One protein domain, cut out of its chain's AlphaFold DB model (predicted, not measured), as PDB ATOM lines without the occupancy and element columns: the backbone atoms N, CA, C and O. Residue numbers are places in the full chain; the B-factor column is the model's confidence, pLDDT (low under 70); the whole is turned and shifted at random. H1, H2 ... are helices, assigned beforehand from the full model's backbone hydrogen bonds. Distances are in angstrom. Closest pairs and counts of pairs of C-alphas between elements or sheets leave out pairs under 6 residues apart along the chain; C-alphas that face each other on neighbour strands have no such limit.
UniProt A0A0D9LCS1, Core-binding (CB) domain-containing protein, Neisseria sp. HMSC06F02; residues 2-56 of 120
ATOM      1  N   TYR A   2     133.551 205.575 177.821       79.38
ATOM      2  CA  TYR A   2     132.749 206.077 176.704       79.38
ATOM      3  C   TYR A   2     133.555 205.885 175.417       79.38
ATOM      4  O   TYR A   2     134.725 206.262 175.380       79.38
ATOM      5  N   ARG A   3     132.975 205.220 174.406       74.44
ATOM      6  CA  ARG A   3     133.653 204.878 173.135       74.44
ATOM      7  C   ARG A   3     135.042 204.235 173.321       74.44
ATOM      8  O   ARG A   3     136.012 204.621 172.682       74.44
ATOM      9  N   GLY A   4     135.166 203.307 174.276       78.12
ATOM     10  CA  GLY A   4     136.434 202.627 174.586       78.12
ATOM     11  C   GLY A   4     137.504 203.497 175.266       78.12
ATOM     12  O   GLY A   4     138.563 202.989 175.620       78.12
ATOM     13  N   LYS A   5     137.233 204.786 175.506       82.00
ATOM     14  CA  LYS A   5     138.144 205.712 176.185       82.00
ATOM     15  C   LYS A   5     137.686 205.948 177.631       82.00
ATOM     16  O   LYS A   5     136.490 205.953 177.962       82.00
ATOM     17  N   ARG A   6     138.652 206.122 178.539       85.94
ATOM     18  CA  ARG A   6     138.379 206.590 179.905       85.94
ATOM     19  C   ARG A   6     138.301 208.114 179.887       85.94
ATOM     20  O   ARG A   6     139.289 208.773 179.586       85.94
ATOM     21  N   CYS A   7     137.130 208.652 180.208       85.50
ATOM     22  CA  CYS A   7     136.866 210.090 180.218       85.50
ATOM     23  C   CYS A   7     136.750 210.604 181.655       85.50
ATOM     24  O   CYS A   7     136.302 209.874 182.543       85.50
ATOM     25  N   TRP A   8     137.133 211.862 181.852       86.12
ATOM     26  CA  TRP A   8     137.084 212.564 183.131       86.12
ATOM     27  C   TRP A   8     136.675 214.008 182.887       86.12
ATOM     28  O   TRP A   8     137.408 214.719 182.199       86.12
ATOM     29  N   GLU A   9     135.558 214.427 183.466       89.75
ATOM     30  CA  GLU A   9     135.073 215.804 183.377       89.75
ATOM     31  C   GLU A   9     135.032 216.414 184.774       89.75
ATOM     32  O   GLU A   9     134.625 215.760 185.738       89.75
ATOM     33  N   SER A  10     135.496 217.657 184.883       86.31
ATOM     34  CA  SER A  10     135.463 218.404 186.137       86.31
ATOM     35  C   SER A  10     134.183 219.220 186.201       86.31
ATOM     36  O   SER A  10     133.888 219.984 185.288       86.31
ATOM     37  N   LEU A  11     133.453 219.110 187.307       88.25
ATOM     38  CA  LEU A  11     132.302 219.969 187.564       88.25
ATOM     39  C   LEU A  11     132.774 221.272 188.229       88.25
ATOM     40  O   LEU A  11     133.606 221.203 189.139       88.25
ATOM     41  N   PRO A  12     132.242 222.448 187.851       87.19
ATOM     42  CA  PRO A  12     132.576 223.733 188.471       87.19
ATOM     43  C   PRO A  12     131.876 223.903 189.835       87.19
ATOM     44  O   PRO A  12     131.239 224.913 190.119       87.19
ATOM     45  N   LEU A  13     131.964 222.885 190.694       88.56
ATOM     46  CA  LEU A  13     131.315 222.823 192.000       88.56
ATOM     47  C   LEU A  13     132.367 222.646 193.095       88.56
ATOM     48  O   LEU A  13     133.278 221.828 192.981       88.56
ATOM     49  N   LYS A  14     132.218 223.375 194.207       90.50
ATOM     50  CA  LYS A  14     133.064 223.160 195.391       90.50
ATOM     51  C   LYS A  14     132.826 221.752 195.956       90.50
ATOM     52  O   LYS A  14     131.672 221.321 195.968       90.50
ATOM     53  N   PRO A  15     133.844 221.058 196.487       90.50
ATOM     54  CA  PRO A  15     133.698 219.711 197.037       90.50
ATOM     55  C   PRO A  15     133.004 219.736 198.411       90.50
ATOM     56  O   PRO A  15     133.622 219.547 199.454       90.50
ATOM     57  N   THR A  16     131.700 220.006 198.421       95.88
ATOM     58  CA  THR A  16     130.825 219.884 199.596       95.88
ATOM     59  C   THR A  16     130.102 218.540 199.561       95.88
ATOM     60  O   THR A  16     129.936 217.950 198.495       95.88
ATOM     61  N   THR A  17     129.599 218.052 200.698       94.31
ATOM     62  CA  THR A  17     128.846 216.783 200.749       94.31
ATOM     63  C   THR A  17     127.656 216.765 199.784       94.31
ATOM     64  O   THR A  17     127.395 215.747 199.146       94.31
ATOM     65  N   ALA A  18     126.954 217.894 199.635       94.06
ATOM     66  CA  ALA A  18     125.844 218.029 198.694       94.06
ATOM     67  C   ALA A  18     126.312 217.938 197.233       94.06
ATOM     68  O   ALA A  18     125.731 217.194 196.444       94.06
ATOM     69  N   ASN A  19     127.403 218.626 196.888       93.12
ATOM     70  CA  ASN A  19     127.940 218.627 195.528       93.12
ATOM     71  C   ASN A  19     128.568 217.280 195.151       93.12
ATOM     72  O   ASN A  19     128.441 216.850 194.010       93.12
ATOM     73  N   ILE A  20     129.173 216.574 196.112       93.50
ATOM     74  CA  ILE A  20     129.660 215.205 195.911       93.50
ATOM     75  C   ILE A  20     128.483 214.276 195.598       93.50
ATOM     76  O   ILE A  20     128.544 213.549 194.613       93.50
ATOM     77  N   ARG A  21     127.380 214.345 196.363       94.19
ATOM     78  CA  ARG A  21     126.165 213.556 196.076       94.19
ATOM     79  C   ARG A  21     125.591 213.864 194.694       94.19
ATOM     80  O   ARG A  21     125.205 212.946 193.977       94.19
ATOM     81  N   HIS A  22     125.556 215.141 194.316       92.94
ATOM     82  CA  HIS A  22     125.120 215.554 192.985       92.94
ATOM     83  C   HIS A  22     126.014 214.959 191.886       92.94
ATOM     84  O   HIS A  22     125.504 214.348 190.951       92.94
ATOM     85  N   ALA A  23     127.338 215.042 192.043       93.19
ATOM     86  CA  ALA A  23     128.296 214.452 191.111       93.19
ATOM     87  C   ALA A  23     128.161 212.920 191.015       93.19
ATOM     88  O   ALA A  23     128.268 212.358 189.925       93.19
ATOM     89  N   THR A  24     127.893 212.236 192.133       93.88
ATOM     90  CA  THR A  24     127.625 210.788 192.145       93.88
ATOM     91  C   THR A  24     126.382 210.448 191.331       93.88
ATOM     92  O   THR A  24     126.456 209.588 190.457       93.88
ATOM     93  N   LYS A  25     125.273 211.165 191.553       95.12
ATOM     94  CA  LYS A  25     124.022 210.949 190.817       95.12
ATOM     95  C   LYS A  25     124.186 211.224 189.320       95.12
ATOM     96  O   LYS A  25     123.746 210.426 188.499       95.12
ATOM     97  N   LEU A  26     124.875 212.310 188.965       94.06
ATOM     98  CA  LEU A  26     125.181 212.633 187.570       94.06
ATOM     99  C   LEU A  26     125.991 211.510 186.909       94.06
ATOM    100  O   LEU A  26     125.688 211.088 185.797       94.06
ATOM    101  N   ARG A  27     126.998 210.968 187.605       92.88
ATOM    102  CA  ARG A  27     127.782 209.829 187.107       92.88
ATOM    103  C   ARG A  27     126.911 208.593 186.869       92.88
ATOM    104  O   ARG A  27     127.107 207.916 185.864       92.88
ATOM    105  N   GLU A  28     125.993 208.277 187.779       95.12
ATOM    106  CA  GLU A  28     125.065 207.145 187.629       95.12
ATOM    107  C   GLU A  28     124.154 207.307 186.407       95.12
ATOM    108  O   GLU A  28     123.979 206.363 185.633       95.12
ATOM    109  N   GLU A  29     123.632 208.514 186.187       94.38
ATOM    110  CA  GLU A  29     122.826 208.849 185.014       94.38
ATOM    111  C   GLU A  29     123.624 208.701 183.713       94.38
ATOM    112  O   GLU A  29     123.186 208.010 182.790       94.38
ATOM    113  N   VAL A  30     124.835 209.265 183.664       92.62
ATOM    114  CA  VAL A  30     125.752 209.130 182.523       92.62
ATOM    115  C   VAL A  30     126.045 207.657 182.236       92.62
ATOM    116  O   VAL A  30     125.939 207.214 181.094       92.62
ATOM    117  N   CYS A  31     126.371 206.864 183.261       91.06
ATOM    118  CA  CYS A  31     126.616 205.431 183.104       91.06
ATOM    119  C   CYS A  31     125.393 204.693 182.552       91.06
ATOM    120  O   CYS A  31     125.546 203.877 181.643       91.06
ATOM    121  N   THR A  32     124.198 205.006 183.056       92.75
ATOM    122  CA  THR A  32     122.940 204.429 182.568       92.75
ATOM    123  C   THR A  32     122.721 204.773 181.099       92.75
ATOM    124  O   THR A  32     122.514 203.873 180.290       92.75
ATOM    125  N   ARG A  33     122.846 206.052 180.722       88.06
ATOM    126  CA  ARG A  33     122.667 206.501 179.335       88.06
ATOM    127  C   ARG A  33     123.691 205.898 178.379       88.06
ATOM    128  O   ARG A  33     123.335 205.581 177.247       88.06
ATOM    129  N   ILE A  34     124.939 205.719 178.823       86.94
ATOM    130  CA  ILE A  34     125.974 205.037 178.034       86.94
ATOM    131  C   ILE A  34     125.575 203.578 177.819       86.94
ATOM    132  O   ILE A  34     125.681 203.085 176.702       86.94
ATOM    133  N   ALA A  35     125.097 202.900 178.867       83.94
ATOM    134  CA  ALA A  35     124.699 201.499 178.790       83.94
ATOM    135  C   ALA A  35     123.523 201.269 177.827       83.94
ATOM    136  O   ALA A  35     123.533 200.291 177.086       83.94
ATOM    137  N   ILE A  36     122.546 202.181 177.793       83.75
ATOM    138  CA  ILE A  36     121.405 202.106 176.860       83.75
ATOM    139  C   ILE A  36     121.693 202.739 175.488       83.75
ATOM    140  O   ILE A  36     120.810 202.778 174.636       83.75
ATOM    141  N   GLY A  37     122.909 203.248 175.260       77.62
ATOM    142  CA  GLY A  37     123.331 203.801 173.971       77.62
ATOM    143  C   GLY A  37     122.708 205.152 173.601       77.62
ATOM    144  O   GLY A  37     122.729 205.524 172.433       77.62
ATOM    145  N   VAL A  38     122.159 205.900 174.564       81.25
ATOM    146  CA  VAL A  38     121.519 207.215 174.322       81.25
ATOM    147  C   VAL A  38     122.305 208.383 174.920       81.25
ATOM    148  O   VAL A  38     121.801 209.500 175.044       81.25
ATOM    149  N   PHE A  39     123.528 208.132 175.377       85.94
ATOM    150  CA  PHE A  39     124.363 209.167 175.967       85.94
ATOM    151  C   PHE A  39     124.894 210.130 174.908       85.94
ATOM    152  O   PHE A  39     125.572 209.713 173.969       85.94
ATOM    153  N   ASP A  40     124.619 211.415 175.110       82.19
ATOM    154  CA  ASP A  40     125.182 212.508 174.333       82.19
ATOM    155  C   ASP A  40     126.162 213.295 175.205       82.19
ATOM    156  O   ASP A  40     125.798 213.802 176.265       82.19
ATOM    157  N   TYR A  41     127.415 213.389 174.766       86.50
ATOM    158  CA  TYR A  41     128.451 214.081 175.527       86.50
ATOM    159  C   TYR A  41     128.179 215.584 175.635       86.50
ATOM    160  O   TYR A  41     128.371 216.162 176.703       86.50
ATOM    161  N   ALA A  42     127.706 216.199 174.548       84.44
ATOM    162  CA  ALA A  42     127.471 217.638 174.473       84.44
ATOM    163  C   ALA A  42     126.272 218.079 175.328       84.44
ATOM    164  O   ALA A  42     126.236 219.210 175.799       84.44
ATOM    165  N   GLU A  43     125.316 217.178 175.575       85.81
ATOM    166  CA  GLU A  43     124.167 217.431 176.455       85.81
ATOM    167  C   GLU A  43     124.593 217.529 177.928       85.81
ATOM    168  O   GLU A  43     124.110 218.388 178.661       85.81
ATOM    169  N   PHE A  44     125.514 216.663 178.365       88.19
ATOM    170  CA  PHE A  44     125.956 216.601 179.763       88.19
ATOM    171  C   PHE A  44     127.122 217.544 180.070       88.19
ATOM    172  O   PHE A  44     127.220 218.060 181.182       88.19
ATOM    173  N   PHE A  45     128.019 217.746 179.104       89.81
ATOM    174  CA  PHE A  45     129.246 218.522 179.265       89.81
ATOM    175  C   PHE A  45     129.460 219.447 178.054       89.81
ATOM    176  O   PHE A  45     130.395 219.223 177.282       89.81
ATOM    177  N   PRO A  46     128.612 220.478 177.870       84.88
ATOM    178  CA  PRO A  46     128.635 221.330 176.678       84.88
ATOM    179  C   PRO A  46     129.966 222.070 176.489       84.88
ATOM    180  O   PRO A  46     130.435 222.204 175.366       84.88
ATOM    181  N   ASP A  47     130.609 222.480 177.586       84.31
ATOM    182  CA  ASP A  47     131.877 223.224 177.559       84.31
ATOM    183  C   ASP A  47     133.123 222.315 177.519       84.31
ATOM    184  O   ASP A  47     134.260 222.784 177.627       84.31
ATOM    185  N   SER A  48     132.946 220.993 177.425       83.62
ATOM    186  CA  SER A  48     134.076 220.068 177.373       83.62
ATOM    187  C   SER A  48     134.692 220.043 175.980       83.62
ATOM    188  O   SER A  48     133.997 219.844 174.988       83.62
ATOM    189  N   LYS A  49     136.027 220.070 175.896       79.88
ATOM    190  CA  LYS A  49     136.746 219.792 174.637       79.88
ATOM    191  C   LYS A  49     136.341 218.448 174.022       79.88
ATOM    192  O   LYS A  49     136.371 218.284 172.811       79.88
ATOM    193  N   ARG A  50     135.921 217.482 174.849       77.25
ATOM    194  CA  ARG A  50     135.451 216.173 174.375       77.25
ATOM    195  C   ARG A  50     134.058 216.204 173.750       77.25
ATOM    196  O   ARG A  50     133.717 215.266 173.037       77.25
ATOM    197  N   ALA A  51     133.269 217.250 173.999       73.88
ATOM    198  CA  ALA A  51     132.037 217.485 173.252       73.88
ATOM    199  C   ALA A  51     132.356 217.842 171.789       73.88
ATOM    200  O   ALA A  51     131.680 217.363 170.877       73.88
ATOM    201  N   GLU A  52     133.438 218.597 171.566       65.69
ATOM    202  CA  GLU A  52     133.944 218.953 170.234       65.69
ATOM    203  C   GLU A  52     134.668 217.783 169.542       65.69
ATOM    204  O   GLU A  52     134.544 217.624 168.331       65.69
ATOM    205  N   GLU A  53     135.344 216.901 170.296       63.66
ATOM    206  CA  GLU A  53     135.969 215.652 169.798       63.66
ATOM    207  C   GLU A  53     134.950 214.568 169.383       63.66
ATOM    208  O   GLU A  53     135.241 213.365 169.410       63.66
ATOM    209  N   THR A  54     133.747 214.961 168.972       59.19
ATOM    210  CA  THR A  54     132.849 214.054 168.266       59.19
ATOM    211  C   THR A  54     133.476 213.759 166.906       59.19
ATOM    212  O   THR A  54     133.227 214.453 165.923       59.19
ATOM    213  N   GLU A  55     134.325 212.726 166.847       60.53
ATOM    214  CA  GLU A  55     134.686 212.076 165.587       60.53
ATOM    215  C   GLU A  55     133.378 211.880 164.813       60.53
ATOM    216  O   GLU A  55     132.438 211.269 165.338       60.53
ATOM    217  N   ARG A  56     133.283 212.497 163.625       68.81
ATOM    218  CA  ARG A  56     132.077 212.465 162.799       68.81
ATOM    219  C   ARG A  56     131.774 211.006 162.492       68.81
ATOM    220  O   ARG A  56     132.410 210.408 161.626       68.81
TER     221      ARG A  56
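AT A GLANCE: This is residues 2 to 56 of the 120 residues of the protein "Core-binding (CB) domain-containing protein" of Neisseria sp. HMSC06F02 (UniProt A0A0D9LCS1). One long helix, H1, makes much of the length, and after its last residues the chain folds back, placing two single-turn helices, H2 and H3, off to one side of H1 toward its later end, with H2 the nearer, by Val 30, and H3 farther out. A long stretch with no named element, residues 2 to 16, begins near that same end and runs back past H1 to its first residue, leaving a loose loop of chain with few contacts between the named parts. The printed part has 55 residues with three named helices, in the order H1, H2, H3, and no named strand; the class is all helix, though under half of the residues, 27 of 55, are in named elements. The whole is only just compact, close to loose, with a radius of gyration of the C-alphas of 12.0 A, and its elongated outline spans 38 by 23 by 18 A.

IN THESE COORDINATES: H1 holds residues 17 to 35 and is 27.1 A long from first to last C-alpha. It begins with C-alpha 17 at (128.846, 216.783, 200.749) and ends with C-alpha 35 at (124.699, 201.499, 178.790). H2 holds residues 41 to 44, and H3 holds residues 49 to 52, with C-alpha 52 at (133.944, 218.953, 170.234). Before H1, residues 2 to 16 have C-alphas that lie 6 to 19 A from the mean of all C-alphas.

HOW THE PARTS SIT: H1 is close to H2 but not clearly touching it: one pair of C-alphas is within 8 A, and the closest, those of Val 30 and Phe 44, are 8.0 A apart. The centres of H1 and H2 are 13.4 A apart. H2 and H3 touch only at the corner by their link, with 4 pairs of C-alphas within 8 A; the closest are those of Ala 42 and Ala 51, at 4.7 A. H1 and H3 are apart. In H1 every O i to N i+4 pair is within hydrogen-bond range. H2 and H3, with 4 residues each, are too short for such a pair, and in each the one O i to N i+3 pair is within range.

THE WHOLE: The two C-alphas farthest apart are those of Thr 17 and Arg 56, at 38.3 A, while the first and last printed C-alphas, of Tyr 2 and Arg 56, are 15.3 A apart. The printed part has no cut. The links from H1 to H2, 5 residues, and from H2 to H3, 4 residues, are tight. The mean pLDDT of the printed part is 85.3; H1 has a mean of 92 and H3 of 74, and the model's confidence is low, under 70, at residues 52 to 56.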